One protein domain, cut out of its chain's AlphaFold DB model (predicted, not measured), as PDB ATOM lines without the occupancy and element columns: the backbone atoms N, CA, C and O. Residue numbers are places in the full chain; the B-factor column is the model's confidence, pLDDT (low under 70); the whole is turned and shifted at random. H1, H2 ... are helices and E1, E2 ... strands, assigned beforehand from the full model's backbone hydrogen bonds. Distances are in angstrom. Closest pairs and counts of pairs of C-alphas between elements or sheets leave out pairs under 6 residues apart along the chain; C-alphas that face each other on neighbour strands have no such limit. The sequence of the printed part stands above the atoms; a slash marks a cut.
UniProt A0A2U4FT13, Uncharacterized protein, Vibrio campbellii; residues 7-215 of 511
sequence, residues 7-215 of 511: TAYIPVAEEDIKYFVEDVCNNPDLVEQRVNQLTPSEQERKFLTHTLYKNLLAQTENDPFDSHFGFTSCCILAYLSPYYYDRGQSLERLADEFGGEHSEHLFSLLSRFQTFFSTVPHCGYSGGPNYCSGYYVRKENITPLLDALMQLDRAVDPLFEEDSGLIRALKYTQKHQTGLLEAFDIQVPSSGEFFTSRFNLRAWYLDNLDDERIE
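What this domain is: This is residues 7 to 215 of the 511 residues of an uncharacterized protein of Vibrio campbellii (UniProt A0A2U4FT13). What is the main picture? A strongly twisted sheet of five strands is the middle of three layers, with H4 over one face and H9 over the other; H1, H2 and H3 join H4 in a helical lobe at one end, and H5, H6 and H8 lie toward the other. What is the make-up? The printed part has 209 residues, with nine named helices and five named strands, in the order E1 H1 H2 H3 H4 E2 H5 H6 E3 H7 E4 H8 H9 E5 along the chain; the class is mixed, helices and strands, and the sheet, in the order E2 E1 E5 E4 E3, is antiparallel. How large is it? It is compact, with a radius of gyration of the C-alphas of 16.5 A and spans of 51 by 37 by 33 A.

Where its parts are: Where are the strands? E1 is residues 7 to 12, from C-alpha 7 at (123.647, 125.082, 114.627); E2 is 83 to 87, E3 110 to 112, E4 133 to 137, and E5 179 to 184, 17.1 A long, ending at C-alpha 184 (120.465, 123.992, 117.872). Where are the helices? H1 is residues 14 to 26, H2 28 to 38, H3 42 to 57 (21.1 A), H4 65 to 77, H5 91 to 98, H6 100 to 109, H7 113 to 116, H8 139 to 155 (25.3 A) and H9 165 to 176.

How they stand to each other: What joins the strands? N 10 and O 181 of E1 and E5, N 9 and O 84 of E1 and E2, N 134 and O 182 of E4 and E5, and N 111 and O 136 of E3 and E4 are each 2.8 A apart, within hydrogen-bond range. What is on the faces? H9 is along E1 at 0 degrees on the local plane, height over the sheet 7.8 A; H4, at 8.5 A, is on the opposite face. Which helices touch? H4, the hub, touches H3 in a hairpin at a shallow tilt of 28 degrees, opposite ways, closest C-alphas Leu 56 and Phe 69 at 5.3 A; it also touches H1, at Val 21 and Ser 73, 6.4 A, and H7, at Phe 65 and Gln 114, 6.9 A. H2 touches H3, at Val 35 and Arg 45, 5.9 A; H6 touches H5, at Ala 95 and Ser 103, 4.8 A; and H8 touches H9, at Ile 142 and Gln 174, 6.4 A. How do the helix backbones read? Every O i to N i+4 pair is within hydrogen-bond range in H6 and H9, but 7 of 9 in H1, 4 of 7 in H2, 10 of 12 in H3, 7 of 9 in H4, 3 of 4 in H5 and 11 of 13 in H8; H7 is too short for such a pair.

The domain as a whole: Is there a cut or a long link? The printed part has no cut, and H7 to E4 is a long link of 16 residues. Where does the stretch after E5 go? Residues 185 to 215 hold no named element; residues 201 to 202 pair, parallel, with 83 to 84 of E2. Where is confidence low? The mean pLDDT of the printed part is 91.3; residues 156 to 157 and 161 to 162 are under 70.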
ATOM      1  N   THR A   7     122.730 125.142 113.479       93.25
ATOM      2  CA  THR A   7     123.647 125.082 114.627       93.25
ATOM      3  C   THR A   7     124.228 126.454 114.922       93.25
ATOM      4  O   THR A   7     124.667 127.172 114.023       93.25
ATOM      5  N   ALA A   8     124.241 126.812 116.199       95.50
ATOM      6  CA  ALA A   8     124.858 128.010 116.725       95.50
ATOM      7  C   ALA A   8     125.985 127.655 117.697       95.50
ATOM      8  O   ALA A   8     125.855 126.768 118.541       95.50
ATOM      9  N   TYR A   9     127.070 128.408 117.606       97.25
ATOM     10  CA  TYR A   9     128.251 128.298 118.443       97.25
ATOM     11  C   TYR A   9     128.392 129.579 119.254       97.25
ATOM     12  O   TYR A   9     128.579 130.662 118.697       97.25
ATOM     13  N   ILE A  10     128.271 129.452 120.570       98.06
ATOM     14  CA  ILE A  10     128.183 130.555 121.523       98.06
ATOM     15  C   ILE A  10     129.480 130.591 122.343       98.06
ATOM     16  O   ILE A  10     129.670 129.756 123.233       98.06
ATOM     17  N   PRO A  11     130.396 131.536 122.074       98.38
ATOM     18  CA  PRO A  11     131.551 131.788 122.923       98.38
ATOM     19  C   PRO A  11     131.118 132.216 124.327       98.38
ATOM     20  O   PRO A  11     130.500 133.269 124.504       98.38
ATOM     21  N   VAL A  12     131.457 131.415 125.336       97.94
ATOM     22  CA  VAL A  12     131.026 131.657 126.719       97.94
ATOM     23  C   VAL A  12     131.991 131.041 127.733       97.94
ATOM     24  O   VAL A  12     132.472 129.917 127.563       97.94
ATOM     25  N   ALA A  13     132.313 131.791 128.787       96.94
ATOM     26  CA  ALA A  13     133.157 131.320 129.882       96.94
ATOM     27  C   ALA A  13     132.346 130.508 130.911       96.94
ATOM     28  O   ALA A  13     131.143 130.722 131.074       96.94
ATOM     29  N   GLU A  14     132.989 129.583 131.630       95.62
ATOM     30  CA  GLU A  14     132.312 128.788 132.672       95.62
ATOM     31  C   GLU A  14     131.776 129.684 133.800       95.62
ATOM     32  O   GLU A  14     130.699 129.441 134.349       95.62
ATOM     33  N   GLU A  15     132.494 130.765 134.109       96.38
ATOM     34  CA  GLU A  15     132.092 131.755 135.102       96.38
ATOM     35  C   GLU A  15     130.789 132.463 134.709       96.38
ATOM     36  O   GLU A  15     129.946 132.710 135.571       96.38
ATOM     37  N   ASP A  16     130.599 132.738 133.416       97.19
ATOM     38  CA  ASP A  16     129.382 133.362 132.900       97.19
ATOM     39  C   ASP A  16     128.201 132.388 132.915       97.19
ATOM     40  O   ASP A  16     127.097 132.774 133.302       97.19
ATOM     41  N   ILE A  17     128.428 131.113 132.567       97.06
ATOM     42  CA  ILE A  17     127.408 130.057 132.689       97.06
ATOM     43  C   ILE A  17     126.904 130.010 134.133       97.06
ATOM     44  O   ILE A  17     125.699 130.073 134.384       97.06
ATOM     45  N   LYS A  18     127.825 129.973 135.098       96.00
ATOM     46  CA  LYS A  18     127.467 129.990 136.513       96.00
ATOM     47  C   LYS A  18     126.695 131.256 136.893       96.00
ATOM     48  O   LYS A  18     125.621 131.173 137.480       96.00
ATOM     49  N   TYR A  19     127.216 132.426 136.541       97.44
ATOM     50  CA  TYR A  19     126.675 133.706 136.995       97.44
ATOM     51  C   TYR A  19     125.304 134.048 136.393       97.44
ATOM     52  O   TYR A  19     124.450 134.611 137.089       97.44
ATOM     53  N   PHE A  20     125.082 133.740 135.112       97.88
ATOM     54  CA  PHE A  20     123.845 134.073 134.396       97.88
ATOM     55  C   PHE A  20     122.793 132.964 134.426       97.88
ATOM     56  O   PHE A  20     121.620 133.277 134.218       97.88
ATOM     57  N   VAL A  21     123.182 131.712 134.689       97.06
ATOM     58  CA  VAL A  21     122.267 130.560 134.705       97.06
ATOM     59  C   VAL A  21     122.181 129.952 136.103       97.06
ATOM     60  O   VAL A  21     121.144 130.065 136.752       97.06
ATOM     61  N   GLU A  22     123.262 129.347 136.602       94.94
ATOM     62  CA  GLU A  22     123.234 128.559 137.846       94.94
ATOM     63  C   GLU A  22     122.864 129.404 139.080       94.94
ATOM     64  O   GLU A  22     121.982 129.033 139.856       94.94
ATOM     65  N   ASP A  23     123.488 130.572 139.244       95.69
ATOM     66  CA  ASP A  23     123.218 131.490 140.353       95.69
ATOM     67  C   ASP A  23     121.756 131.963 140.350       95.69
ATOM     68  O   ASP A  23     121.160 132.118 141.415       95.69
ATOM     69  N   VAL A  24     121.161 132.155 139.168       96.38
ATOM     70  CA  VAL A  24     119.754 132.561 139.024       96.38
ATOM     71  C   VAL A  24     118.810 131.418 139.380       96.38
ATOM     72  O   VAL A  24     117.807 131.644 140.051       96.38
ATOM     73  N   CYS A  25     119.133 130.181 138.997       92.81
ATOM     74  CA  CYS A  25     118.372 129.006 139.428       92.81
ATOM     75  C   CYS A  25     118.395 128.838 140.951       92.81
ATOM     76  O   CYS A  25     117.379 128.492 141.552       92.81
ATOM     77  N   ASN A  26     119.537 129.125 141.579       92.81
ATOM     78  CA  ASN A  26     119.687 129.082 143.032       92.81
ATOM     79  C   ASN A  26     119.014 130.274 143.735       92.81
ATOM     80  O   ASN A  26     118.587 130.148 144.884       92.81
ATOM     81  N   ASN A  27     118.928 131.426 143.070       96.12
ATOM     82  CA  ASN A  27     118.302 132.635 143.590       96.12
ATOM     83  C   ASN A  27     117.562 133.418 142.480       96.12
ATOM     84  O   ASN A  27     118.156 134.299 141.844       96.12
ATOM     85  N   PRO A  28     116.256 133.153 142.282       96.25
ATOM     86  CA  PRO A  28     115.442 133.814 141.259       96.25
ATOM     87  C   PRO A  28     115.352 135.341 141.380       96.25
ATOM     88  O   PRO A  28     115.092 136.014 140.383       96.25
ATOM     89  N   ASP A  29     115.620 135.914 142.557       97.50
ATOM     90  CA  ASP A  29     115.604 137.371 142.757       97.50
ATOM     91  C   ASP A  29     116.714 138.087 141.956       97.50
ATOM     92  O   ASP A  29     116.693 139.307 141.795       97.50
ATOM     93  N   LEU A  30     117.685 137.342 141.411       97.81
ATOM     94  CA  LEU A  30     118.763 137.882 140.583       97.81
ATOM     95  C   LEU A  30     118.343 138.190 139.137       97.81
ATOM     96  O   LEU A  30     119.083 138.899 138.453       97.81
ATOM     97  N   VAL A  31     117.192 137.692 138.658       97.94
ATOM     98  CA  VAL A  31     116.786 137.784 137.238       97.94
ATOM     99  C   VAL A  31     116.866 139.216 136.712       97.94
ATOM    100  O   VAL A  31     117.549 139.461 135.721       97.94
ATOM    101  N   GLU A  32     116.235 140.180 137.385       97.12
ATOM    102  CA  GLU A  32     116.202 141.573 136.917       97.12
ATOM    103  C   GLU A  32     117.616 142.169 136.812       97.12
ATOM    104  O   GLU A  32     117.977 142.794 135.811       97.12
ATOM    105  N   GLN A  33     118.459 141.913 137.819       97.44
ATOM    106  CA  GLN A  33     119.842 142.377 137.828       97.44
ATOM    107  C   GLN A  33     120.654 141.770 136.673       97.44
ATOM    108  O   GLN A  33     121.500 142.461 136.099       97.44
ATOM    109  N   ARG A  34     120.441 140.488 136.351       97.25
ATOM    110  CA  ARG A  34     121.143 139.797 135.258       97.25
ATOM    111  C   ARG A  34     120.668 140.278 133.896       97.25
ATOM    112  O   ARG A  34     121.496 140.615 133.059       97.25
ATOM    113  N   VAL A  35     119.360 140.410 133.704       97.50
ATOM    114  CA  VAL A  35     118.758 140.892 132.455       97.50
ATOM    115  C   VAL A  35     119.259 142.291 132.086       97.50
ATOM    116  O   VAL A  35     119.625 142.530 130.936       97.50
ATOM    117  N   ASN A  36     119.384 143.193 133.063       95.31
ATOM    118  CA  ASN A  36     119.923 144.538 132.837       95.31
ATOM    119  C   ASN A  36     121.403 144.557 132.394       95.31
ATOM    120  O   ASN A  36     121.851 145.570 131.863       95.31
ATOM    121  N   GLN A  37     122.158 143.470 132.600       95.94
ATOM    122  CA  GLN A  37     123.552 143.329 132.149       95.94
ATOM    123  C   GLN A  37     123.671 142.725 130.742       95.94
ATOM    124  O   GLN A  37     124.736 142.823 130.135       95.94
ATOM    125  N   LEU A  38     122.608 142.097 130.227       96.19
ATOM    126  CA  LEU A  38     122.620 141.390 128.944       96.19
ATOM    127  C   LEU A  38     122.270 142.296 127.761       96.19
ATOM    128  O   LEU A  38     122.792 142.101 126.668       96.19
ATOM    129  N   THR A  39     121.390 143.278 127.962       95.06
ATOM    130  CA  THR A  39     120.891 144.115 126.862       95.06
ATOM    131  C   THR A  39     120.407 145.495 127.338       95.06
ATOM    132  O   THR A  39     119.842 145.621 128.436       95.06
ATOM    133  N   PRO A  40     120.601 146.559 126.531       92.81
ATOM    134  CA  PRO A  40     119.974 147.861 126.729       92.81
ATOM    135  C   PRO A  40     118.511 147.894 126.250       92.81
ATOM    136  O   PRO A  40     117.762 148.747 126.718       92.81
ATOM    137  N   SER A  41     118.098 146.981 125.360       91.31
ATOM    138  CA  SER A  41     116.775 146.958 124.724       91.31
ATOM    139  C   SER A  41     115.680 146.583 125.714       91.31
ATOM    140  O   SER A  41     115.664 145.484 126.271       91.31
ATOM    141  N   GLU A  42     114.703 147.467 125.909       88.81
ATOM    142  CA  GLU A  42     113.571 147.187 126.799       88.81
ATOM    143  C   GLU A  42     112.737 145.989 126.311       88.81
ATOM    144  O   GLU A  42     112.239 145.191 127.113       88.81
ATOM    145  N   GLN A  43     112.603 145.840 124.991       88.25
ATOM    146  CA  GLN A  43     111.886 144.726 124.381       88.25
ATOM    147  C   GLN A  43     112.575 143.392 124.690       88.25
ATOM    148  O   GLN A  43     111.914 142.458 125.153       88.25
ATOM    149  N   GLU A  44     113.895 143.321 124.515       92.50
ATOM    150  CA  GLU A  44     114.648 142.096 124.793       92.50
ATOM    151  C   GLU A  44     114.703 141.791 126.292       92.50
ATOM    152  O   GLU A  44     114.569 140.636 126.696       92.50
ATOM    153  N   ARG A  45     114.762 142.811 127.163       95.31
ATOM    154  CA  ARG A  45     114.638 142.606 128.620       95.31
ATOM    155  C   ARG A  45     113.316 141.945 129.000       95.31
ATOM    156  O   ARG A  45     113.292 141.049 129.853       95.31
ATOM    157  N   LYS A  46     112.208 142.357 128.372       94.81
ATOM    158  CA  LYS A  46     110.893 141.737 128.594       94.81
ATOM    159  C   LYS A  46     110.888 140.287 128.123       94.81
ATOM    160  O   LYS A  46     110.378 139.449 128.865       94.81
ATOM    161  N   PHE A  47     111.462 139.999 126.957       95.38
ATOM    162  CA  PHE A  47     111.575 138.641 126.424       95.38
ATOM    163  C   PHE A  47     112.437 137.737 127.323       95.38
ATOM    164  O   PHE A  47     111.980 136.673 127.744       95.38
ATOM    165  N   LEU A  48     113.626 138.194 127.721       97.56
ATOM    166  CA  LEU A  48     114.503 137.489 128.657       97.56
ATOM    167  C   LEU A  48     113.792 137.177 129.978       97.56
ATOM    168  O   LEU A  48     113.823 136.041 130.439       97.56
ATOM    169  N   THR A  49     113.123 138.163 130.576       97.31
ATOM    170  CA  THR A  49     112.478 138.009 131.890       97.31
ATOM    171  C   THR A  49     111.246 137.106 131.826       97.31
ATOM    172  O   THR A  49     111.107 136.173 132.616       97.31
ATOM    173  N   HIS A  50     110.326 137.380 130.896       96.50
ATOM    174  CA  HIS A  50     109.000 136.757 130.886       96.50
ATOM    175  C   HIS A  50     108.932 135.463 130.076       96.50
ATOM    176  O   HIS A  50     107.962 134.718 130.238       96.50
ATOM    177  N   THR A  51     109.939 135.194 129.243       95.88
ATOM    178  CA  THR A  51     110.027 133.980 128.429       95.88
ATOM    179  C   THR A  51     111.209 133.131 128.865       95.88
ATOM    180  O   THR A  51     110.999 132.053 129.409       95.88
ATOM    181  N   LEU A  52     112.445 133.606 128.672       97.12
ATOM    182  CA  LEU A  52     113.629 132.760 128.845       97.12
ATOM    183  C   LEU A  52     113.858 132.390 130.316       97.12
ATOM    184  O   LEU A  52     113.722 131.229 130.679       97.12
ATOM    185  N   TYR A  53     114.104 133.352 131.204       97.94
ATOM    186  CA  TYR A  53     114.315 133.064 132.627       97.94
ATOM    187  C   TYR A  53     113.100 132.404 133.285       97.94
ATOM    188  O   TYR A  53     113.260 131.527 134.130       97.94
ATOM    189  N   LYS A  54     111.882 132.765 132.865       96.62
ATOM    190  CA  LYS A  54     110.666 132.098 133.336       96.62
ATOM    191  C   LYS A  54     110.644 130.609 132.974       96.62
ATOM    192  O   LYS A  54     110.302 129.803 133.833       96.62
ATOM    193  N   ASN A  55     111.000 130.251 131.740       95.31
ATOM    194  CA  ASN A  55     111.080 128.856 131.305       95.31
ATOM    195  C   ASN A  55     112.234 128.124 132.001       95.31
ATOM    196  O   ASN A  55     112.028 127.040 132.530       95.31
ATOM    197  N   LEU A  56     113.411 128.751 132.096       95.56
ATOM    198  CA  LEU A  56     114.579 128.202 132.793       95.56
ATOM    199  C   LEU A  56     114.235 127.775 134.231       95.56
ATOM    200  O   LEU A  56     114.579 126.677 134.662       95.56
ATOM    201  N   LEU A  57     113.530 128.641 134.965       95.62
ATOM    202  CA  LEU A  57     113.129 128.417 136.357       95.62
ATOM    203  C   LEU A  57     111.941 127.456 136.514       95.62
ATOM    204  O   LEU A  57     111.656 127.023 137.630       95.62
ATOM    205  N   ALA A  58     111.238 127.137 135.427       94.69
ATOM    206  CA  ALA A  58     110.107 126.212 135.429       94.69
ATOM    207  C   ALA A  58     110.518 124.743 135.214       94.69
ATOM    208  O   ALA A  58     109.647 123.879 135.279       94.69
ATOM    209  N   GLN A  59     111.808 124.463 134.990       93.88
ATOM    210  CA  GLN A  59     112.355 123.119 134.781       93.88
ATOM    211  C   GLN A  59     111.949 122.138 135.896       93.88
ATOM    212  O   GLN A  59     112.156 122.400 137.084       93.88
ATOM    213  N   THR A  60     111.436 120.965 135.512       92.94
ATOM    214  CA  THR A  60     111.049 119.888 136.437       92.94
ATOM    215  C   THR A  60     111.703 118.547 136.100       92.94
ATOM    216  O   THR A  60     112.283 118.354 135.036       92.94
ATOM    217  N   GLU A  61     111.553 117.558 136.991       93.12
ATOM    218  CA  GLU A  61     112.017 116.178 136.768       93.12
ATOM    219  C   GLU A  61     111.384 115.499 135.543       93.12
ATOM    220  O   GLU A  61     111.904 114.487 135.087       93.12
ATOM    221  N   ASN A  62     110.275 116.026 135.016       93.44
ATOM    222  CA  ASN A  62     109.602 115.468 133.842       93.44
ATOM    223  C   ASN A  62     110.114 116.057 132.523       93.44
ATOM    224  O   ASN A  62     109.825 115.499 131.464       93.44
ATOM    225  N   ASP A  63     110.865 117.155 132.579       93.50
ATOM    226  CA  ASP A  63     111.311 117.876 131.394       93.50
ATOM    227  C   ASP A  63     112.707 117.392 130.966       93.50
ATOM    228  O   ASP A  63     113.579 117.185 131.824       93.50
ATOM    229  N   PRO A  64     112.961 117.198 129.658       94.00
ATOM    230  CA  PRO A  64     114.303 116.914 129.168       94.00
ATOM    231  C   PRO A  64     115.238 118.100 129.410       94.00
ATOM    232  O   PRO A  64     114.846 119.255 129.242       94.00
ATOM    233  N   PHE A  65     116.484 117.821 129.787       94.75
ATOM    234  CA  PHE A  65     117.458 118.864 130.084       94.75
ATOM    235  C   PHE A  65     117.783 119.690 128.837       94.75
ATOM    236  O   PHE A  65     117.695 120.909 128.863       94.75
ATOM    237  N   ASP A  66     118.155 119.028 127.746       93.25
ATOM    238  CA  ASP A  66     118.648 119.627 126.505       93.25
ATOM    239  C   ASP A  66     117.633 120.553 125.834       93.25
ATOM    240  O   ASP A  66     117.988 121.680 125.487       93.25
ATOM    241  N   SER A  67     116.382 120.111 125.697       93.44
ATOM    242  CA  SER A  67     115.335 120.857 124.989       93.44
ATOM    243  C   SER A  67     114.611 121.901 125.839       93.44
ATOM    244  O   SER A  67     113.755 122.624 125.331       93.44
ATOM    245  N   HIS A  68     114.877 121.947 127.147       93.56
ATOM    246  CA  HIS A  68     114.215 122.875 128.063       93.56
ATOM    247  C   HIS A  68     115.235 123.767 128.769       93.56
ATOM    248  O   HIS A  68     115.449 124.909 128.348       93.56
ATOM    249  N   PHE A  69     115.912 123.251 129.798       96.12
ATOM    250  CA  PHE A  69     116.913 124.001 130.557       96.12
ATOM    251  C   PHE A  69     118.112 124.417 129.696       96.12
ATOM    252  O   PHE A  69     118.504 125.584 129.679       96.12
ATOM    253  N   GLY A  70     118.682 123.464 128.963       96.31
ATOM    254  CA  GLY A  70     119.858 123.626 128.122       96.31
ATOM    255  C   GLY A  70     119.621 124.638 127.011       96.31
ATOM    256  O   GLY A  70     120.329 125.639 126.939       96.31
ATOM    257  N   PHE A  71     118.588 124.430 126.192       96.44
ATOM    258  CA  PHE A  71     118.217 125.354 125.119       96.44
ATOM    259  C   PHE A  71     117.976 126.781 125.624       96.44
ATOM    260  O   PHE A  71     118.517 127.743 125.075       96.44
ATOM    261  N   THR A  72     117.216 126.926 126.712       97.12
ATOM    262  CA  THR A  72     116.933 128.240 127.302       97.12
ATOM    263  C   THR A  72     118.206 128.909 127.823       97.12
ATOM    264  O   THR A  72     118.399 130.109 127.625       97.12
ATOM    265  N   SER A  73     119.114 128.137 128.427       97.94
ATOM    266  CA  SER A  73     120.427 128.626 128.857       97.94
ATOM    267  C   SER A  73     121.248 129.128 127.670       97.94
ATOM    268  O   SER A  73     121.776 130.234 127.730       97.94
ATOM    269  N   CYS A  74     121.306 128.376 126.565       97.81
ATOM    270  CA  CYS A  74     121.984 128.812 125.341       97.81
ATOM    271  C   CYS A  74     121.412 130.141 124.822       97.81
ATOM    272  O   CYS A  74     122.166 131.065 124.515       97.81
ATOM    273  N   CYS A  75     120.084 130.268 124.789       97.94
ATOM    274  CA  CYS A  75     119.401 131.488 124.357       97.94
ATOM    275  C   CYS A  75     119.776 132.715 125.202       97.94
ATOM    276  O   CYS A  75     119.969 133.800 124.654       97.94
ATOM    277  N   ILE A  76     119.908 132.549 126.522       98.25
ATOM    278  CA  ILE A  76     120.341 133.610 127.446       98.25
ATOM    279  C   ILE A  76     121.821 133.948 127.226       98.25
ATOM    280  O   ILE A  76     122.182 135.117 127.109       98.25
ATOM    281  N   LEU A  77     122.687 132.936 127.149       98.00
ATOM    282  CA  LEU A  77     124.139 133.125 127.057       98.00
ATOM    283  C   LEU A  77     124.574 133.755 125.725       98.00
ATOM    284  O   LEU A  77     125.567 134.478 125.689       98.00
ATOM    285  N   ALA A  78     123.797 133.573 124.654       97.50
ATOM    286  CA  ALA A  78     124.027 134.217 123.359       97.50
ATOM    287  C   ALA A  78     123.887 135.761 123.374       97.50
ATOM    288  O   ALA A  78     124.270 136.426 122.411       97.50
ATOM    289  N   TYR A  79     123.428 136.370 124.477       97.12
ATOM    290  CA  TYR A  79     123.471 137.830 124.664       97.12
ATOM    291  C   TYR A  79     124.856 138.369 125.063       97.12
ATOM    292  O   TYR A  79     125.116 139.565 124.923       97.12
ATOM    293  N   LEU A  80     125.757 137.520 125.569       96.62
ATOM    294  CA  LEU A  80     127.016 137.967 126.182       96.62
ATOM    295  C   LEU A  80     128.098 138.360 125.174       96.62
ATOM    296  O   LEU A  80     128.882 139.280 125.447       96.62
ATOM    297  N   SER A  81     128.110 137.657 124.043       95.94
ATOM    298  CA  SER A  81     129.149 137.661 123.010       95.94
ATOM    299  C   SER A  81     128.500 137.490 121.630       95.94
ATOM    300  O   SER A  81     127.364 137.008 121.558       95.94
ATOM    301  N   PRO A  82     129.201 137.803 120.524       96.88
ATOM    302  CA  PRO A  82     128.765 137.371 119.205       96.88
ATOM    303  C   PRO A  82     128.669 135.843 119.171       96.88
ATOM    304  O   PRO A  82     129.559 135.164 119.687       96.88
ATOM    305  N   TYR A  83     127.620 135.302 118.559       97.00
ATOM    306  CA  TYR A  83     127.469 133.863 118.346       97.00
ATOM    307  C   TYR A  83     127.413 133.559 116.855       97.00
ATOM    308  O   TYR A  83     126.923 134.357 116.060       97.00
ATOM    309  N   TYR A  84     127.928 132.397 116.473       96.12
ATOM    310  CA  TYR A  84     128.202 132.066 115.082       96.12
ATOM    311  C   TYR A  84     127.289 130.951 114.608       96.12
ATOM    312  O   TYR A  84     127.112 129.963 115.311       96.12
ATOM    313  N   TYR A  85     126.729 131.101 113.419       93.62
ATOM    314  CA  TYR A  85     125.791 130.153 112.836       93.62
ATOM    315  C   TYR A  85     126.430 129.371 111.685       93.62
ATOM    316  O   TYR A  85     127.049 129.974 110.809       93.62
ATOM    317  N   ASP A  86     126.181 128.060 111.653       90.00
ATOM    318  CA  ASP A  86     126.391 127.189 110.493       90.00
ATOM    319  C   ASP A  86     125.198 126.242 110.309       90.00
ATOM    320  O   ASP A  86     124.531 125.827 111.261       90.00
ATOM    321  N   ARG A  87     124.961 125.829 109.060       85.19
ATOM    322  CA  ARG A  87     123.952 124.819 108.739       85.19
ATOM    323  C   ARG A  87     124.593 123.468 108.457       85.19
ATOM    324  O   ARG A  87     125.416 123.343 107.559       85.19
ATOM    325  N   GLY A  88     124.140 122.435 109.161       76.44
ATOM    326  CA  GLY A  88     124.534 121.043 108.939       76.44
ATOM    327  C   GLY A  88     125.827 120.613 109.632       76.44
ATOM    328  O   GLY A  88     126.086 119.414 109.666       76.44
ATOM    329  N   GLN A  89     126.569 121.551 110.219       78.75
ATOM    330  CA  GLN A  89     127.788 121.301 110.982       78.75
ATOM    331  C   GLN A  89     127.447 121.267 112.470       78.75
ATOM    332  O   GLN A  89     127.011 122.289 112.991       78.75
ATOM    333  N   SER A  90     127.640 120.125 113.135       87.75
ATOM    334  CA  SER A  90     127.622 120.016 114.600       87.75
ATOM    335  C   SER A  90     128.886 119.307 115.081       87.75
ATOM    336  O   SER A  90     129.420 118.444 114.383       87.75
ATOM    337  N   LEU A  91     129.365 119.649 116.274       89.69
ATOM    338  CA  LEU A  91     130.556 119.060 116.889       89.69
ATOM    339  C   LEU A  91     130.408 117.549 117.062       89.69
ATOM    340  O   LEU A  91     131.360 116.811 116.828       89.69
ATOM    341  N   GLU A  92     129.210 117.089 117.426       86.94
ATOM    342  CA  GLU A  92     128.907 115.663 117.546       86.94
ATOM    343  C   GLU A  92     129.015 114.939 116.205       86.94
ATOM    344  O   GLU A  92     129.681 113.912 116.114       86.94
ATOM    345  N   ARG A  93     128.415 115.496 115.143       85.81
ATOM    346  CA  ARG A  93     128.479 114.891 113.807       85.81
ATOM    347  C   ARG A  93     129.895 114.873 113.271       85.81
ATOM    348  O   ARG A  93     130.319 113.851 112.747       85.81
ATOM    349  N   LEU A  94     130.626 115.971 113.450       85.31
ATOM    350  CA  LEU A  94     132.035 116.036 113.089       85.31
ATOM    351  C   LEU A  94     132.819 114.954 113.831       85.31
ATOM    352  O   LEU A  94     133.547 114.203 113.199       85.31
ATOM    353  N   ALA A  95     132.641 114.809 115.145       87.06
ATOM    354  CA  ALA A  95     133.320 113.766 115.908       87.06
ATOM    355  C   ALA A  95     132.946 112.344 115.440       87.06
ATOM    356  O   ALA A  95     133.824 111.484 115.354       87.06
ATOM    357  N   ASP A  96     131.681 112.092 115.101       84.69
ATOM    358  CA  ASP A  96     131.199 110.784 114.640       84.69
ATOM    359  C   ASP A  96     131.678 110.418 113.224       84.69
ATOM    360  O   ASP A  96     131.999 109.256 112.961       84.69
ATOM    361  N   GLU A  97     131.749 111.382 112.301       80.19
ATOM    362  CA  GLU A  97     132.035 111.133 110.879       80.19
ATOM    363  C   GLU A  97     133.443 110.576 110.619       80.19
ATOM    364  O   GLU A  97     133.631 109.801 109.677       80.19
ATOM    365  N   PHE A  98     134.432 110.905 111.458       73.94
ATOM    366  CA  PHE A  98     135.818 110.462 111.246       73.94
ATOM    367  C   PHE A  98     136.089 109.017 111.685       73.94
ATOM    368  O   PHE A  98     136.999 108.380 111.152       73.94
ATOM    369  N   GLY A  99     135.310 108.484 112.632       76.69
ATOM    370  CA  GLY A  99     135.521 107.158 113.218       76.69
ATOM    371  C   GLY A  99     136.900 106.946 113.881       76.69
ATOM    372  O   GLY A  99     137.785 107.803 113.873       76.69
ATOM    373  N   GLY A 100     137.091 105.768 114.484       84.38
ATOM    374  CA  GLY A 100     138.378 105.331 115.045       84.38
ATOM    375  C   GLY A 100     138.979 106.267 116.108       84.38
ATOM    376  O   GLY A 100     138.260 106.937 116.844       84.38
ATOM    377  N   GLU A 101     140.314 106.317 116.176       84.69
ATOM    378  CA  GLU A 101     141.061 107.108 117.174       84.69
ATOM    379  C   GLU A 101     140.810 108.626 117.057       84.69
ATOM    380  O   GLU A 101     140.871 109.346 118.053       84.69
ATOM    381  N   HIS A 102     140.495 109.126 115.855       84.31
ATOM    382  CA  HIS A 102     140.178 110.541 115.640       84.31
ATOM    383  C   HIS A 102     138.852 110.933 116.291       84.31
ATOM    384  O   HIS A 102     138.779 111.973 116.946       84.31
ATOM    385  N   SER A 103     137.832 110.083 116.159       88.50
ATOM    386  CA  SER A 103     136.539 110.271 116.819       88.50
ATOM    387  C   SER A 103     136.690 110.284 118.342       88.50
ATOM    388  O   SER A 103     136.241 111.220 119.003       88.50
ATOM    389  N   GLU A 104     137.418 109.312 118.905       90.19
ATOM    390  CA  GLU A 104     137.680 109.243 120.351       90.19
ATOM    391  C   GLU A 104     138.416 110.485 120.868       90.19
ATOM    392  O   GLU A 104     138.068 111.027 121.922       90.19
ATOM    393  N   HIS A 105     139.409 110.973 120.115       91.81
ATOM    394  CA  HIS A 105     140.122 112.194 120.469       91.81
ATOM    395  C   HIS A 105     139.199 113.416 120.467       91.81
ATOM    396  O   HIS A 105     139.188 114.154 121.452       91.81
ATOM    397  N   LEU A 106     138.397 113.617 119.417       92.06
ATOM    398  CA  LEU A 106     137.467 114.745 119.348       92.06
ATOM    399  C   LEU A 106     136.447 114.689 120.488       92.06
ATOM    400  O   LEU A 106     136.310 115.670 121.212       92.06
ATOM    401  N   PHE A 107     135.823 113.534 120.740       94.06
ATOM    402  CA  PHE A 107     134.896 113.371 121.864       94.06
ATOM    403  C   PHE A 107     135.539 113.643 123.225       94.06
ATOM    404  O   PHE A 107     134.873 114.179 124.107       94.06
ATOM    405  N   SER A 108     136.832 113.343 123.405       94.88
ATOM    406  CA  SER A 108     137.542 113.645 124.659       94.88
ATOM    407  C   SER A 108     137.675 115.147 124.950       94.88
ATOM    408  O   SER A 108     137.868 115.534 126.103       94.88
ATOM    409  N   LEU A 109     137.554 115.995 123.924       95.94
ATOM    410  CA  LEU A 109     137.615 117.452 124.046       95.94
ATOM    411  C   LEU A 109     136.246 118.074 124.354       95.94
ATOM    412  O   LEU A 109     136.186 119.215 124.824       95.94
ATOM    413  N   LEU A 110     135.160 117.330 124.118       95.44
ATOM    414  CA  LEU A 110     133.782 117.777 124.286       95.44
ATOM    415  C   LEU A 110     133.229 117.362 125.655       95.44
ATOM    416  O   LEU A 110     133.395 116.236 126.115       95.44
ATOM    417  N   SER A 111     132.513 118.268 126.316       94.25
ATOM    418  CA  SER A 111     131.765 117.990 127.544       94.25
ATOM    419  C   SER A 111     130.275 118.139 127.273       94.25
ATOM    420  O   SER A 111     129.848 119.129 126.691       94.25
ATOM    421  N   ARG A 112     129.443 117.191 127.714       90.94
ATOM    422  CA  ARG A 112     127.986 117.383 127.626       90.94
ATOM    423  C   ARG A 112     127.575 118.566 128.493       90.94
ATOM    424  O   ARG A 112     127.936 118.596 129.670       90.94
ATOM    425  N   PHE A 113     126.785 119.491 127.955       93.44
ATOM    426  CA  PHE A 113     126.424 120.714 128.676       93.44
ATOM    427  C   PHE A 113     125.705 120.444 130.014       93.44
ATOM    428  O   PHE A 113     125.971 121.107 131.010       93.44
ATOM    429  N   GLN A 114     124.902 119.378 130.094       91.06
ATOM    430  CA  GLN A 114     124.250 118.934 131.335       91.06
ATOM    431  C   GLN A 114     125.228 118.688 132.498       91.06
ATOM    432  O   GLN A 114     124.867 118.861 133.658       91.06
ATOM    433  N   THR A 115     126.475 118.293 132.219       88.88
ATOM    434  CA  THR A 115     127.455 117.961 133.274       88.88
ATOM    435  C   THR A 115     127.837 119.158 134.146       88.88
ATOM    436  O   THR A 115     128.330 118.963 135.254       88.88
ATOM    437  N   PHE A 116     127.546 120.377 133.688       86.75
ATOM    438  CA  PHE A 116     127.716 121.610 134.450       86.75
ATOM    439  C   PHE A 116     126.629 121.813 135.518       86.75
ATOM    440  O   PHE A 116     126.821 122.597 136.440       86.75
ATOM    441  N   PHE A 117     125.518 121.072 135.449       90.31
ATOM    442  CA  PHE A 117     124.315 121.316 136.247       90.31
ATOM    443  C   PHE A 117     123.874 120.074 137.023       90.31
ATOM    444  O   PHE A 117     122.795 119.524 136.816       90.31
ATOM    445  N   SER A 118     124.716 119.627 137.954       81.75
ATOM    446  CA  SER A 118     124.484 118.383 138.712       81.75
ATOM    447  C   SER A 118     123.227 118.369 139.599       81.75
ATOM    448  O   SER A 118     122.772 117.299 139.993       81.75
ATOM    449  N   THR A 119     122.676 119.539 139.927       84.19
ATOM    450  CA  THR A 119     121.545 119.709 140.853       84.19
ATOM    451  C   THR A 119     120.219 120.015 140.160       84.19
ATOM    452  O   THR A 119     119.192 120.087 140.833       84.19
ATOM    453  N   VAL A 120     120.217 120.198 138.836       87.88
ATOM    454  CA  VAL A 120     119.007 120.541 138.081       87.88
ATOM    455  C   VAL A 120     118.164 119.278 137.856       87.88
ATOM    456  O   VAL A 120     118.687 118.289 137.343       87.88
ATOM    457  N   PRO A 121     116.868 119.271 138.214       88.12
ATOM    458  CA  PRO A 121     115.995 118.116 138.002       88.12
ATOM    459  C   PRO A 121     115.623 117.953 136.520       88.12
ATOM    460  O   PRO A 121     115.232 118.924 135.879       88.12
ATOM    461  N   HIS A 122     115.701 116.735 135.969       91.19
ATOM    462  CA  HIS A 122     115.313 116.451 134.578       91.19
ATOM    463  C   HIS A 122     115.047 114.955 134.324       91.19
ATOM    464  O   HIS A 122     115.567 114.092 135.037       91.19
ATOM    465  N   CYS A 123     114.327 114.630 133.242       88.25
ATOM    466  CA  CYS A 123     114.049 113.239 132.838       88.25
ATOM    467  C   CYS A 123     115.104 112.632 131.894       88.25
ATOM    468  O   CYS A 123     115.020 111.454 131.544       88.25
ATOM    469  N   GLY A 124     116.114 113.412 131.490       87.69
ATOM    470  CA  GLY A 124     117.181 112.980 130.581       87.69
ATOM    471  C   GLY A 124     117.280 113.896 129.366       87.69
ATOM    472  O   GLY A 124     117.245 115.111 129.532       87.69
ATOM    473  N   TYR A 125     117.407 113.310 128.173       85.88
ATOM    474  CA  TYR A 125     117.507 114.023 126.893       85.88
ATOM    475  C   TYR A 125     116.247 113.827 126.050       85.88
ATOM    476  O   TYR A 125     115.599 112.781 126.125       85.88
ATOM    477  N   SER A 126     115.932 114.814 125.220       85.31
ATOM    478  CA  SER A 126     114.727 114.872 124.388       85.31
ATOM    479  C   SER A 126     114.718 113.847 123.243       85.31
ATOM    480  O   SER A 126     113.658 113.493 122.724       85.31
ATOM    481  N   GLY A 127     115.894 113.329 122.868       76.06
ATOM    482  CA  GLY A 127     116.061 112.319 121.819       76.06
ATOM    483  C   GLY A 127     116.086 112.876 120.390       76.06
ATOM    484  O   GLY A 127     116.124 112.088 119.445       76.06
ATOM    485  N   GLY A 128     116.085 114.201 120.215       82.44
ATOM    486  CA  GLY A 128     116.259 114.873 118.926       82.44
ATOM    487  C   GLY A 128     117.063 116.168 119.078       82.44
ATOM    488  O   GLY A 128     117.145 116.692 120.180       82.44
ATOM    489  N   PRO A 129     117.674 116.692 118.002       81.50
ATOM    490  CA  PRO A 129     118.548 117.857 118.105       81.50
ATOM    491  C   PRO A 129     117.786 119.188 118.043       81.50
ATOM    492  O   PRO A 129     118.380 120.226 118.291       81.50
ATOM    493  N   ASN A 130     116.496 119.187 117.702       87.06
ATOM    494  CA  ASN A 130     115.761 120.430 117.484       87.06
ATOM    495  C   ASN A 130     115.509 121.168 118.798       87.06
ATOM    496  O   ASN A 130     115.058 120.556 119.769       87.06
ATOM    497  N   TYR A 131     115.731 122.481 118.799       90.94
ATOM    498  CA  TYR A 131     115.583 123.349 119.973       90.94
ATOM    499  C   TYR A 131     116.297 122.795 121.214       90.94
ATOM    500  O   TYR A 131     115.706 122.714 122.288       90.94
ATOM    501  N   CYS A 132     117.557 122.369 121.067       93.50
ATOM    502  CA  CYS A 132     118.335 121.721 122.125       93.50
ATOM    503  C   CYS A 132     119.694 122.392 122.358       93.50
ATOM    504  O   CYS A 132     120.279 122.989 121.455       93.50
ATOM    505  N   SER A 133     120.242 122.246 123.565       94.56
ATOM    506  CA  SER A 133     121.681 122.438 123.795       94.56
ATOM    507  C   SER A 133     122.489 121.237 123.302       94.56
ATOM    508  O   SER A 133     122.060 120.099 123.499       94.56
ATOM    509  N   GLY A 134     123.683 121.486 122.772       93.12
ATOM    510  CA  GLY A 134     124.651 120.465 122.384       93.12
ATOM    511  C   GLY A 134     125.791 120.309 123.392       93.12
ATOM    512  O   GLY A 134     125.590 120.224 124.612       93.12
ATOM    513  N   TYR A 135     127.013 120.245 122.869       94.88
ATOM    514  CA  TYR A 135     128.229 120.113 123.668       94.88
ATOM    515  C   TYR A 135     128.802 121.466 124.102       94.88
ATOM    516  O   TYR A 135     128.643 122.492 123.446       94.88
ATOM    517  N   TYR A 136     129.526 121.447 125.216       96.62
ATOM    518  CA  TYR A 136     130.389 122.527 125.661       96.62
ATOM    519  C   TYR A 136     131.856 122.127 125.507       96.62
ATOM    520  O   TYR A 136     132.277 121.058 125.956       96.62
ATOM    521  N   VAL A 137     132.649 123.006 124.912       97.50
ATOM    522  CA  VAL A 137     134.100 122.886 124.810       97.50
ATOM    523  C   VAL A 137     134.720 123.825 125.827       97.50
ATOM    524  O   VAL A 137     134.581 125.047 125.735       97.50
ATOM    525  N   ARG A 138     135.421 123.248 126.803       96.62
ATOM    526  CA  ARG A 138     136.141 124.019 127.818       96.62
ATOM    527  C   ARG A 138     137.254 124.830 127.175       96.62
ATOM    528  O   ARG A 138     137.861 124.388 126.201       96.62
ATOM    529  N   LYS A 139     137.566 125.981 127.761       97.12
ATOM    530  CA  LYS A 139     138.597 126.915 127.288       97.12
ATOM    531  C   LYS A 139     139.930 126.236 126.958       97.12
ATOM    532  O   LYS A 139     140.519 126.496 125.911       97.12
ATOM    533  N   GLU A 140     140.402 125.355 127.834       97.06
ATOM    534  CA  GLU A 140     141.650 124.604 127.669       97.06
ATOM    535  C   GLU A 140     141.641 123.666 126.452       97.06
ATOM    536  O   GLU A 140     142.696 123.394 125.878       97.06
ATOM    537  N   ASN A 141     140.457 123.234 126.013       97.50
ATOM    538  CA  ASN A 141     140.264 122.322 124.891       97.50
ATOM    539  C   ASN A 141     140.033 123.047 123.557       97.50
ATOM    540  O   ASN A 141     140.061 122.400 122.515       97.50
ATOM    541  N   ILE A 142     139.867 124.374 123.551       97.75
ATOM    542  CA  ILE A 142     139.578 125.149 122.332       97.75
ATOM    543  C   ILE A 142     140.723 125.094 121.327       97.75
ATOM    544  O   ILE A 142     140.496 124.830 120.150       97.75
ATOM    545  N   THR A 143     141.958 125.331 121.778       96.88
ATOM    546  CA  THR A 143     143.125 125.274 120.881       96.88
ATOM    547  C   THR A 143     143.374 123.847 120.375       96.88
ATOM    548  O   THR A 143     143.463 123.686 119.161       96.88
ATOM    549  N   PRO A 144     143.386 122.803 121.237       96.31
ATOM    550  CA  PRO A 144     143.446 121.415 120.776       96.31
ATOM    551  C   PRO A 144     142.359 121.047 119.759       96.31
ATOM    552  O   PRO A 144     142.661 120.402 118.759       96.31
ATOM    553  N   LEU A 145     141.113 121.479 119.983       95.38
ATOM    554  CA  LEU A 145     140.002 121.201 119.074       95.38
ATOM    555  C   LEU A 145     140.199 121.895 117.725       95.38
ATOM    556  O   LEU A 145     140.073 121.253 116.688       95.38
ATOM    557  N   LEU A 146     140.543 123.184 117.727       94.06
ATOM    558  CA  LEU A 146     140.803 123.932 116.499       94.06
ATOM    559  C   LEU A 146     141.952 123.304 115.697       94.06
ATOM    560  O   LEU A 146     141.820 123.112 114.491       94.06
ATOM    561  N   ASP A 147     143.052 122.943 116.358       93.06
ATOM    562  CA  ASP A 147     144.190 122.293 115.706       93.06
ATOM    563  C   ASP A 147     143.802 120.929 115.120       93.06
ATOM    564  O   ASP A 147     144.180 120.627 113.986       93.06
ATOM    565  N   ALA A 148     143.026 120.123 115.853       90.88
ATOM    566  CA  ALA A 148     142.534 118.833 115.376       90.88
ATOM    567  C   ALA A 148     141.635 118.995 114.140       90.88
ATOM    568  O   ALA A 148     141.864 118.334 113.127       90.88
ATOM    569  N   LEU A 149     140.672 119.922 114.178       89.25
ATOM    570  CA  LEU A 149     139.779 120.198 113.050       89.25
ATOM    571  C   LEU A 149     140.543 120.723 111.824       89.25
ATOM    572  O   LEU A 149     140.288 120.275 110.712       89.25
ATOM    573  N   MET A 150     141.531 121.604 112.008       87.88
ATOM    574  CA  MET A 150     142.361 122.115 110.908       87.88
ATOM    575  C   MET A 150     143.310 121.061 110.326       87.88
ATOM    576  O   MET A 150     143.647 121.114 109.143       87.88
ATOM    577  N   GLN A 151     143.781 120.110 111.135       85.50
ATOM    578  CA  GLN A 151     144.557 118.973 110.634       85.50
ATOM    579  C   GLN A 151     143.683 118.025 109.811       85.50
ATOM    580  O   GLN A 151     144.122 117.575 108.753       85.50
ATOM    581  N   LEU A 152     142.458 117.763 110.271       79.25
ATOM    582  CA  LEU A 152     141.483 116.940 109.557       79.25
ATOM    583  C   LEU A 152     141.065 117.584 108.228       79.25
ATOM    584  O   LEU A 152     141.076 116.910 107.203       79.25
ATOM    585  N   ASP A 153     140.816 118.893 108.221       82.69
ATOM    586  CA  ASP A 153     140.461 119.676 107.024       82.69
ATOM    587  C   ASP A 153     141.522 119.584 105.917       82.69
ATOM    588  O   ASP A 153     141.220 119.447 104.735       82.69
ATOM    589  N   ARG A 154     142.804 119.550 106.300       81.19
ATOM    590  CA  ARG A 154     143.910 119.353 105.349       81.19
ATOM    591  C   ARG A 154     144.031 117.919 104.837       81.19
ATOM    592  O   ARG A 154     144.689 117.708 103.820       81.19
ATOM    593  N   ALA A 155     143.498 116.941 105.566       76.81
ATOM    594  CA  ALA A 155     143.716 115.521 105.308       76.81
ATOM    595  C   ALA A 155     142.600 114.859 104.481       76.81
ATOM    596  O   ALA A 155     142.880 113.857 103.823       76.81
ATOM    597  N   VAL A 156     141.368 115.384 104.512       67.81
ATOM    598  CA  VAL A 156     140.158 114.680 104.026       67.81
ATOM    599  C   VAL A 156     139.416 115.435 102.900       67.81
ATOM    600  O   VAL A 156     138.307 115.048 102.563       67.81
ATOM    601  N   ASP A 157     140.050 116.428 102.256       67.06
ATOM    602  CA  ASP A 157     139.419 117.523 101.473       67.06
ATOM    603  C   ASP A 157     138.792 118.596 102.393       67.06
ATOM    604  O   ASP A 157     138.498 118.277 103.547       67.06
ATOM    605  N   PRO A 158     138.628 119.867 101.947       70.44
ATOM    606  CA  PRO A 158     138.133 120.935 102.816       70.44
ATOM    607  C   PRO A 158     136.747 120.591 103.377       70.44
ATOM    608  O   PRO A 158     135.743 120.591 102.661       70.44
ATOM    609  N   LEU A 159     136.731 120.276 104.670       70.19
ATOM    610  CA  LEU A 159     135.562 120.015 105.508       70.19
ATOM    611  C   LEU A 159     134.844 121.320 105.843       70.19
ATOM    612  O   LEU A 159     133.626 121.335 106.036       70.19
ATOM    613  N   PHE A 160     135.611 122.407 105.918       74.19
ATOM    614  CA  PHE A 160     135.119 123.739 106.217       74.19
ATOM    615  C   PHE A 160     135.241 124.636 104.988       74.19
ATOM    616  O   PHE A 160     136.283 124.710 104.336       74.19
ATOM    617  N   GLU A 161     134.170 125.366 104.692       69.44
ATOM    618  CA  GLU A 161     134.245 126.505 103.781       69.44
ATOM    619  C   GLU A 161     135.112 127.614 104.416       69.44
ATOM    620  O   GLU A 161     135.220 127.695 105.645       69.44
ATOM    621  N   GLU A 162     135.718 128.489 103.596       65.06
ATOM    622  CA  GLU A 162     136.553 129.610 104.085       65.06
ATOM    623  C   GLU A 162     135.816 130.488 105.122       65.06
ATOM    624  O   GLU A 162     136.446 131.058 106.021       65.06
ATOM    625  N   ASP A 163     134.481 130.506 105.057       76.69
ATOM    626  CA  ASP A 163     133.576 131.290 105.895       76.69
ATOM    627  C   ASP A 163     132.795 130.458 106.935       76.69
ATOM    628  O   ASP A 163     131.703 130.841 107.349       76.69
ATOM    629  N   SER A 164     133.342 129.328 107.407       87.75
ATOM    630  CA  SER A 164     132.695 128.530 108.466       87.75
ATOM    631  C   SER A 164     132.503 129.320 109.770       87.75
ATOM    632  O   SER A 164     133.465 129.800 110.389       87.75
ATOM    633  N   GLY A 165     131.253 129.371 110.242       92.19
ATOM    634  CA  GLY A 165     130.870 129.928 111.534       92.19
ATOM    635  C   GLY A 165     131.561 129.232 112.709       92.19
ATOM    636  O   GLY A 165     132.072 129.920 113.592       92.19
ATOM    637  N   LEU A 166     131.676 127.899 112.701       93.56
ATOM    638  CA  LEU A 166     132.398 127.131 113.726       93.56
ATOM    639  C   LEU A 166     133.860 127.575 113.848       93.56
ATOM    640  O   LEU A 166     134.347 127.850 114.947       93.56
ATOM    641  N   ILE A 167     134.572 127.672 112.723       93.12
ATOM    642  CA  ILE A 167     135.989 128.059 112.730       93.12
ATOM    643  C   ILE A 167     136.161 129.496 113.232       93.12
ATOM    644  O   ILE A 167     137.095 129.780 113.989       93.12
ATOM    645  N   ARG A 168     135.257 130.407 112.856       94.75
ATOM    646  CA  ARG A 168     135.254 131.789 113.363       94.75
ATOM    647  C   ARG A 168     134.957 131.838 114.861       94.75
ATOM    648  O   ARG A 168     135.674 132.533 115.580       94.75
ATOM    649  N   ALA A 169     134.014 131.031 115.345       96.69
ATOM    650  CA  ALA A 169     133.708 130.911 116.766       96.69
ATOM    651  C   ALA A 169     134.910 130.407 117.571       96.69
ATOM    652  O   ALA A 169     135.283 131.021 118.564       96.69
ATOM    653  N   LEU A 170     135.581 129.344 117.113       96.19
ATOM    654  CA  LEU A 170     136.773 128.801 117.774       96.19
ATOM    655  C   LEU A 170     137.921 129.817 117.825       96.19
ATOM    656  O   LEU A 170     138.580 129.950 118.856       96.19
ATOM    657  N   LYS A 171     138.144 130.571 116.741       95.69
ATOM    658  CA  LYS A 171     139.138 131.659 116.708       95.69
ATOM    659  C   LYS A 171     138.774 132.791 117.670       95.69
ATOM    660  O   LYS A 171     139.650 133.267 118.396       95.69
ATOM    661  N   TYR A 172     137.504 133.198 117.709       97.56
ATOM    662  CA  TYR A 172     137.014 134.197 118.658       97.56
ATOM    663  C   TYR A 172     137.235 133.724 120.100       97.56
ATOM    664  O   TYR A 172     137.861 134.420 120.898       97.56
ATOM    665  N   THR A 173     136.814 132.501 120.414       97.94
ATOM    666  CA  THR A 173     136.982 131.882 121.727       97.94
ATOM    667  C   THR A 173     138.458 131.764 122.126       97.94
ATOM    668  O   THR A 173     138.815 132.060 123.265       97.94
ATOM    669  N   GLN A 174     139.350 131.405 121.197       97.50
ATOM    670  CA  GLN A 174     140.795 131.368 121.443       97.50
ATOM    671  C   GLN A 174     141.356 132.763 121.765       97.50
ATOM    672  O   GLN A 174     142.125 132.914 122.718       97.50
ATOM    673  N   LYS A 175     140.965 133.789 120.997       97.56
ATOM    674  CA  LYS A 175     141.386 135.185 121.199       97.56
ATOM    675  C   LYS A 175     140.918 135.730 122.550       97.56
ATOM    676  O   LYS A 175     141.704 136.347 123.264       97.56
ATOM    677  N   HIS A 176     139.656 135.482 122.891       97.12
ATOM    678  CA  HIS A 176     138.990 136.026 124.079       97.12
ATOM    679  C   HIS A 176     139.047 135.105 125.297       97.12
ATOM    680  O   HIS A 176     138.580 135.474 126.369       97.12
ATOM    681  N   GLN A 177     139.699 133.946 125.166       96.81
ATOM    682  CA  GLN A 177     140.000 133.049 126.276       96.81
ATOM    683  C   GLN A 177     138.738 132.546 127.004       96.81
ATOM    684  O   GLN A 177     138.739 132.440 128.234       96.81
ATOM    685  N   THR A 178     137.694 132.219 126.237       97.38
ATOM    686  CA  THR A 178     136.414 131.652 126.698       97.38
ATOM    687  C   THR A 178     136.318 130.155 126.361       97.38
ATOM    688  O   THR A 178     137.276 129.575 125.850       97.38
ATOM    689  N   GLY A 179     135.194 129.501 126.667       97.88
ATOM    690  CA  GLY A 179     134.817 128.215 126.070       97.88
ATOM    691  C   GLY A 179     133.842 128.395 124.902       97.88
ATOM    692  O   GLY A 179     133.590 129.517 124.454       97.88
ATOM    693  N   LEU A 180     133.288 127.292 124.400       98.00
ATOM    694  CA  LEU A 180     132.333 127.298 123.291       98.00
ATOM    695  C   LEU A 180     131.146 126.387 123.591       98.00
ATOM    696  O   LEU A 180     131.333 125.202 123.845       98.00
ATOM    697  N   LEU A 181     129.934 126.928 123.539       97.56
ATOM    698  CA  LEU A 181     128.693 126.185 123.727       97.56
ATOM    699  C   LEU A 181     127.970 126.006 122.393       97.56
ATOM    700  O   LEU A 181     127.707 126.975 121.688       97.56
ATOM    701  N   GLU A 182     127.633 124.770 122.062       96.12
ATOM    702  CA  GLU A 182     126.816 124.426 120.906       96.12
ATOM    703  C   GLU A 182     125.325 124.464 121.260       96.12
ATOM    704  O   GLU A 182     124.898 124.005 122.325       96.12
ATOM    705  N   ALA A 183     124.518 124.994 120.349       95.44
ATOM    706  CA  ALA A 183     123.070 125.037 120.464       95.44
ATOM    707  C   ALA A 183     122.416 124.836 119.097       95.44
ATOM    708  O   ALA A 183     122.981 125.203 118.070       95.44
ATOM    709  N   PHE A 184     121.201 124.304 119.089       94.12
ATOM    710  CA  PHE A 184     120.465 123.992 117.872       94.12
ATOM    711  C   PHE A 184     119.141 124.746 117.833       94.12
ATOM    712  O   PHE A 184     118.459 124.853 118.852       94.12
ATOM    713  N   ASP A 185     118.781 125.266 116.662       91.50
ATOM    714  CA  ASP A 185     117.537 126.001 116.394       91.50
ATOM    715  C   ASP A 185     117.273 127.213 117.322       91.50
ATOM    716  O   ASP A 185     116.136 127.662 117.461       91.50
ATOM    717  N   ILE A 186     118.307 127.813 117.938       91.88
ATOM    718  CA  ILE A 186     118.150 129.112 118.640       91.88
ATOM    719  C   ILE A 186     117.827 130.253 117.656       91.88
ATOM    720  O   ILE A 186     117.335 131.318 118.036       91.88
ATOM    721  N   GLN A 187     118.103 130.001 116.377       86.56
ATOM    722  CA  GLN A 187     117.681 130.758 115.213       86.56
ATOM    723  C   GLN A 187     117.285 129.758 114.125       86.56
ATOM    724  O   GLN A 187     118.051 128.842 113.828       86.56
ATOM    725  N   VAL A 188     116.156 130.003 113.460       84.12
ATOM    726  CA  VAL A 188     115.699 129.200 112.320       84.12
ATOM    727  C   VAL A 188     115.495 130.116 111.105       84.12
ATOM    728  O   VAL A 188     114.434 130.731 110.955       84.12
ATOM    729  N   PRO A 189     116.489 130.240 110.198       75.25
ATOM    730  CA  PRO A 189     116.423 131.189 109.085       75.25
ATOM    731  C   PRO A 189     115.213 131.001 108.160       75.25
ATOM    732  O   PRO A 189     114.711 131.975 107.606       75.25
ATOM    733  N   SER A 190     114.719 129.768 107.988       73.56
ATOM    734  CA  SER A 190     113.581 129.486 107.102       73.56
ATOM    735  C   SER A 190     112.233 129.962 107.639       73.56
ATOM    736  O   SER A 190     111.371 130.319 106.839       73.56
ATOM    737  N   SER A 191     112.031 129.944 108.961       75.81
ATOM    738  CA  SER A 191     110.823 130.487 109.602       75.81
ATOM    739  C   SER A 191     111.003 131.950 110.012       75.81
ATOM    740  O   SER A 191     110.016 132.655 110.209       75.81
ATOM    741  N   GLY A 192     112.251 132.420 110.107       73.00
ATOM    742  CA  GLY A 192     112.585 133.731 110.651       73.00
ATOM    743  C   GLY A 192     112.450 133.792 112.174       73.00
ATOM    744  O   GLY A 192     112.426 134.889 112.726       73.00
ATOM    745  N   GLU A 193     112.341 132.644 112.848       82.06
ATOM    746  CA  GLU A 193     112.254 132.568 114.305       82.06
ATOM    747  C   GLU A 193     113.627 132.797 114.947       82.06
ATOM    748  O   GLU A 193     114.646 132.274 114.491       82.06
ATOM    749  N   PHE A 194     113.629 133.579 116.025       87.50
ATOM    750  CA  PHE A 194     114.796 133.886 116.844       87.50
ATOM    751  C   PHE A 194     114.412 133.765 118.315       87.50
ATOM    752  O   PHE A 194     113.397 134.318 118.740       87.50
ATOM    753  N   PHE A 195     115.247 133.077 119.090       93.44
ATOM    754  CA  PHE A 195     115.065 132.894 120.532       93.44
ATOM    755  C   PHE A 195     116.152 133.611 121.347       93.44
ATOM    756  O   PHE A 195     116.279 133.390 122.547       93.44
ATOM    757  N   THR A 196     116.937 134.483 120.710       94.19
ATOM    758  CA  THR A 196     118.016 135.268 121.323       94.19
ATOM    759  C   THR A 196     118.272 136.568 120.540       94.19
ATOM    760  O   THR A 196     117.563 136.855 119.573       94.19
ATOM    761  N   SER A 197     119.284 137.343 120.943       91.81
ATOM    762  CA  SER A 197     119.690 138.599 120.311       91.81
ATOM    763  C   SER A 197     120.016 138.421 118.829       91.81
ATOM    764  O   SER A 197     121.058 137.884 118.459       91.81
ATOM    765  N   ARG A 198     119.186 138.976 117.945       89.88
ATOM    766  CA  ARG A 198     119.502 139.016 116.508       89.88
ATOM    767  C   ARG A 198     120.743 139.863 116.203       89.88
ATOM    768  O   ARG A 198     121.415 139.613 115.207       89.88
ATOM    769  N   PHE A 199     121.042 140.861 117.036       89.81
ATOM    770  CA  PHE A 199     122.194 141.745 116.849       89.81
ATOM    771  C   PHE A 199     123.523 140.999 117.034       89.81
ATOM    772  O   PHE A 199     124.490 141.268 116.321       89.81
ATOM    773  N   ASN A 200     123.570 140.027 117.947       94.38
ATOM    774  CA  ASN A 200     124.778 139.248 118.227       94.38
ATOM    775  C   ASN A 200     125.039 138.116 117.215       94.38
ATOM    776  O   ASN A 200     126.096 137.489 117.270       94.38
ATOM    777  N   LEU A 201     124.126 137.862 116.273       94.06
ATOM    778  CA  LEU A 201     124.290 136.817 115.265       94.06
ATOM    779  C   LEU A 201     125.436 137.121 114.299       94.06
ATOM    780  O   LEU A 201     125.491 138.200 113.703       94.06
ATOM    781  N   ARG A 202     126.266 136.112 114.049       94.25
ATOM    782  CA  ARG A 202     127.284 136.066 113.003       94.25
ATOM    783  C   ARG A 202     127.041 134.915 112.056       94.25
ATOM    784  O   ARG A 202     126.914 133.771 112.480       94.25
ATOM    785  N   ALA A 203     126.979 135.223 110.771       91.38
ATOM    786  CA  ALA A 203     126.772 134.225 109.738       91.38
ATOM    787  C   ALA A 203     127.398 134.685 108.423       91.38
ATOM    788  O   ALA A 203     127.377 135.871 108.098       91.38
ATOM    789  N   TRP A 204     127.899 133.733 107.639       88.19
ATOM    790  CA  TRP A 204     128.514 134.012 106.340       88.19
ATOM    791  C   TRP A 204     127.567 134.773 105.396       88.19
ATOM    792  O   TRP A 204     127.975 135.722 104.737       88.19
ATOM    793  N   TYR A 205     126.272 134.434 105.396       85.44
ATOM    794  CA  TYR A 205     125.269 135.073 104.533       85.44
ATOM    795  C   TYR A 205     124.896 136.500 104.967       85.44
ATOM    796  O   TYR A 205     124.069 137.132 104.313       85.44
ATOM    797  N   LEU A 206     125.451 136.981 106.084       85.00
ATOM    798  CA  LEU A 206     125.321 138.359 106.559       85.00
ATOM    799  C   LEU A 206     126.605 139.174 106.347       85.00
ATOM    800  O   LEU A 206     126.635 140.326 106.771       85.00
ATOM    801  N   ASP A 207     127.658 138.575 105.774       86.44
ATOM    802  CA  ASP A 207     128.982 139.189 105.578       86.44
ATOM    803  C   ASP A 207     129.518 139.890 106.844       86.44
ATOM    804  O   ASP A 207     130.065 140.991 106.816       86.44
ATOM    805  N   ASN A 208     129.291 139.271 108.010       90.25
ATOM    806  CA  ASN A 208     129.573 139.895 109.302       90.25
ATOM    807  C   ASN A 208     130.443 139.046 110.233       90.25
ATOM    808  O   ASN A 208     130.613 139.420 111.385       90.25
ATOM    809  N   LEU A 209     131.016 137.931 109.767       92.12
ATOM    810  CA  LEU A 209     131.756 136.973 110.606       92.12
ATOM    811  C   LEU A 209     132.908 137.587 111.424       92.12
ATOM    812  O   LEU A 209     133.271 137.039 112.463       92.12
ATOM    813  N   ASP A 210     133.462 138.714 110.981       90.75
ATOM    814  CA  ASP A 210     134.549 139.430 111.660       90.75
ATOM    815  C   ASP A 210     134.078 140.595 112.551       90.75
ATOM    816  O   ASP A 210     134.892 141.275 113.178       90.75
ATOM    817  N   ASP A 211     132.770 140.842 112.636       91.25
ATOM    818  CA  ASP A 211     132.200 141.878 113.490       91.25
ATOM    819  C   ASP A 211     132.151 141.415 114.954       91.25
ATOM    820  O   ASP A 211     131.388 140.531 115.316       91.25
ATOM    821  N   GLU A 212     132.919 142.026 115.849       93.94
ATOM    822  CA  GLU A 212     132.915 141.638 117.270       93.94
ATOM    823  C   GLU A 212     131.959 142.475 118.139       93.94
ATOM    824  O   GLU A 212     131.870 142.223 119.339       93.94
ATOM    825  N   ARG A 213     131.230 143.444 117.561       91.62
ATOM    826  CA  ARG A 213     130.317 144.331 118.309       91.62
ATOM    827  C   ARG A 213     129.155 143.559 118.918       91.62
ATOM    828  O   ARG A 213     128.581 142.683 118.279       91.62
ATOM    829  N   ILE A 214     128.719 143.947 120.103       92.75
ATOM    830  CA  ILE A 214     127.621 143.259 120.792       92.75
ATOM    831  C   ILE A 214     126.531 144.214 121.233       92.75
ATOM    832  O   ILE A 214     126.761 145.395 121.474       92.75
ATOM    833  N   GLU A 215     125.324 143.674 121.364       92.44
ATOM    834  CA  GLU A 215     124.125 144.435 121.702       92.44
ATOM    835  C   GLU A 215     124.289 145.247 122.990       92.44
ATOM    836  O   GLU A 215     123.842 146.390 123.057       92.44
TER     837      GLU A 215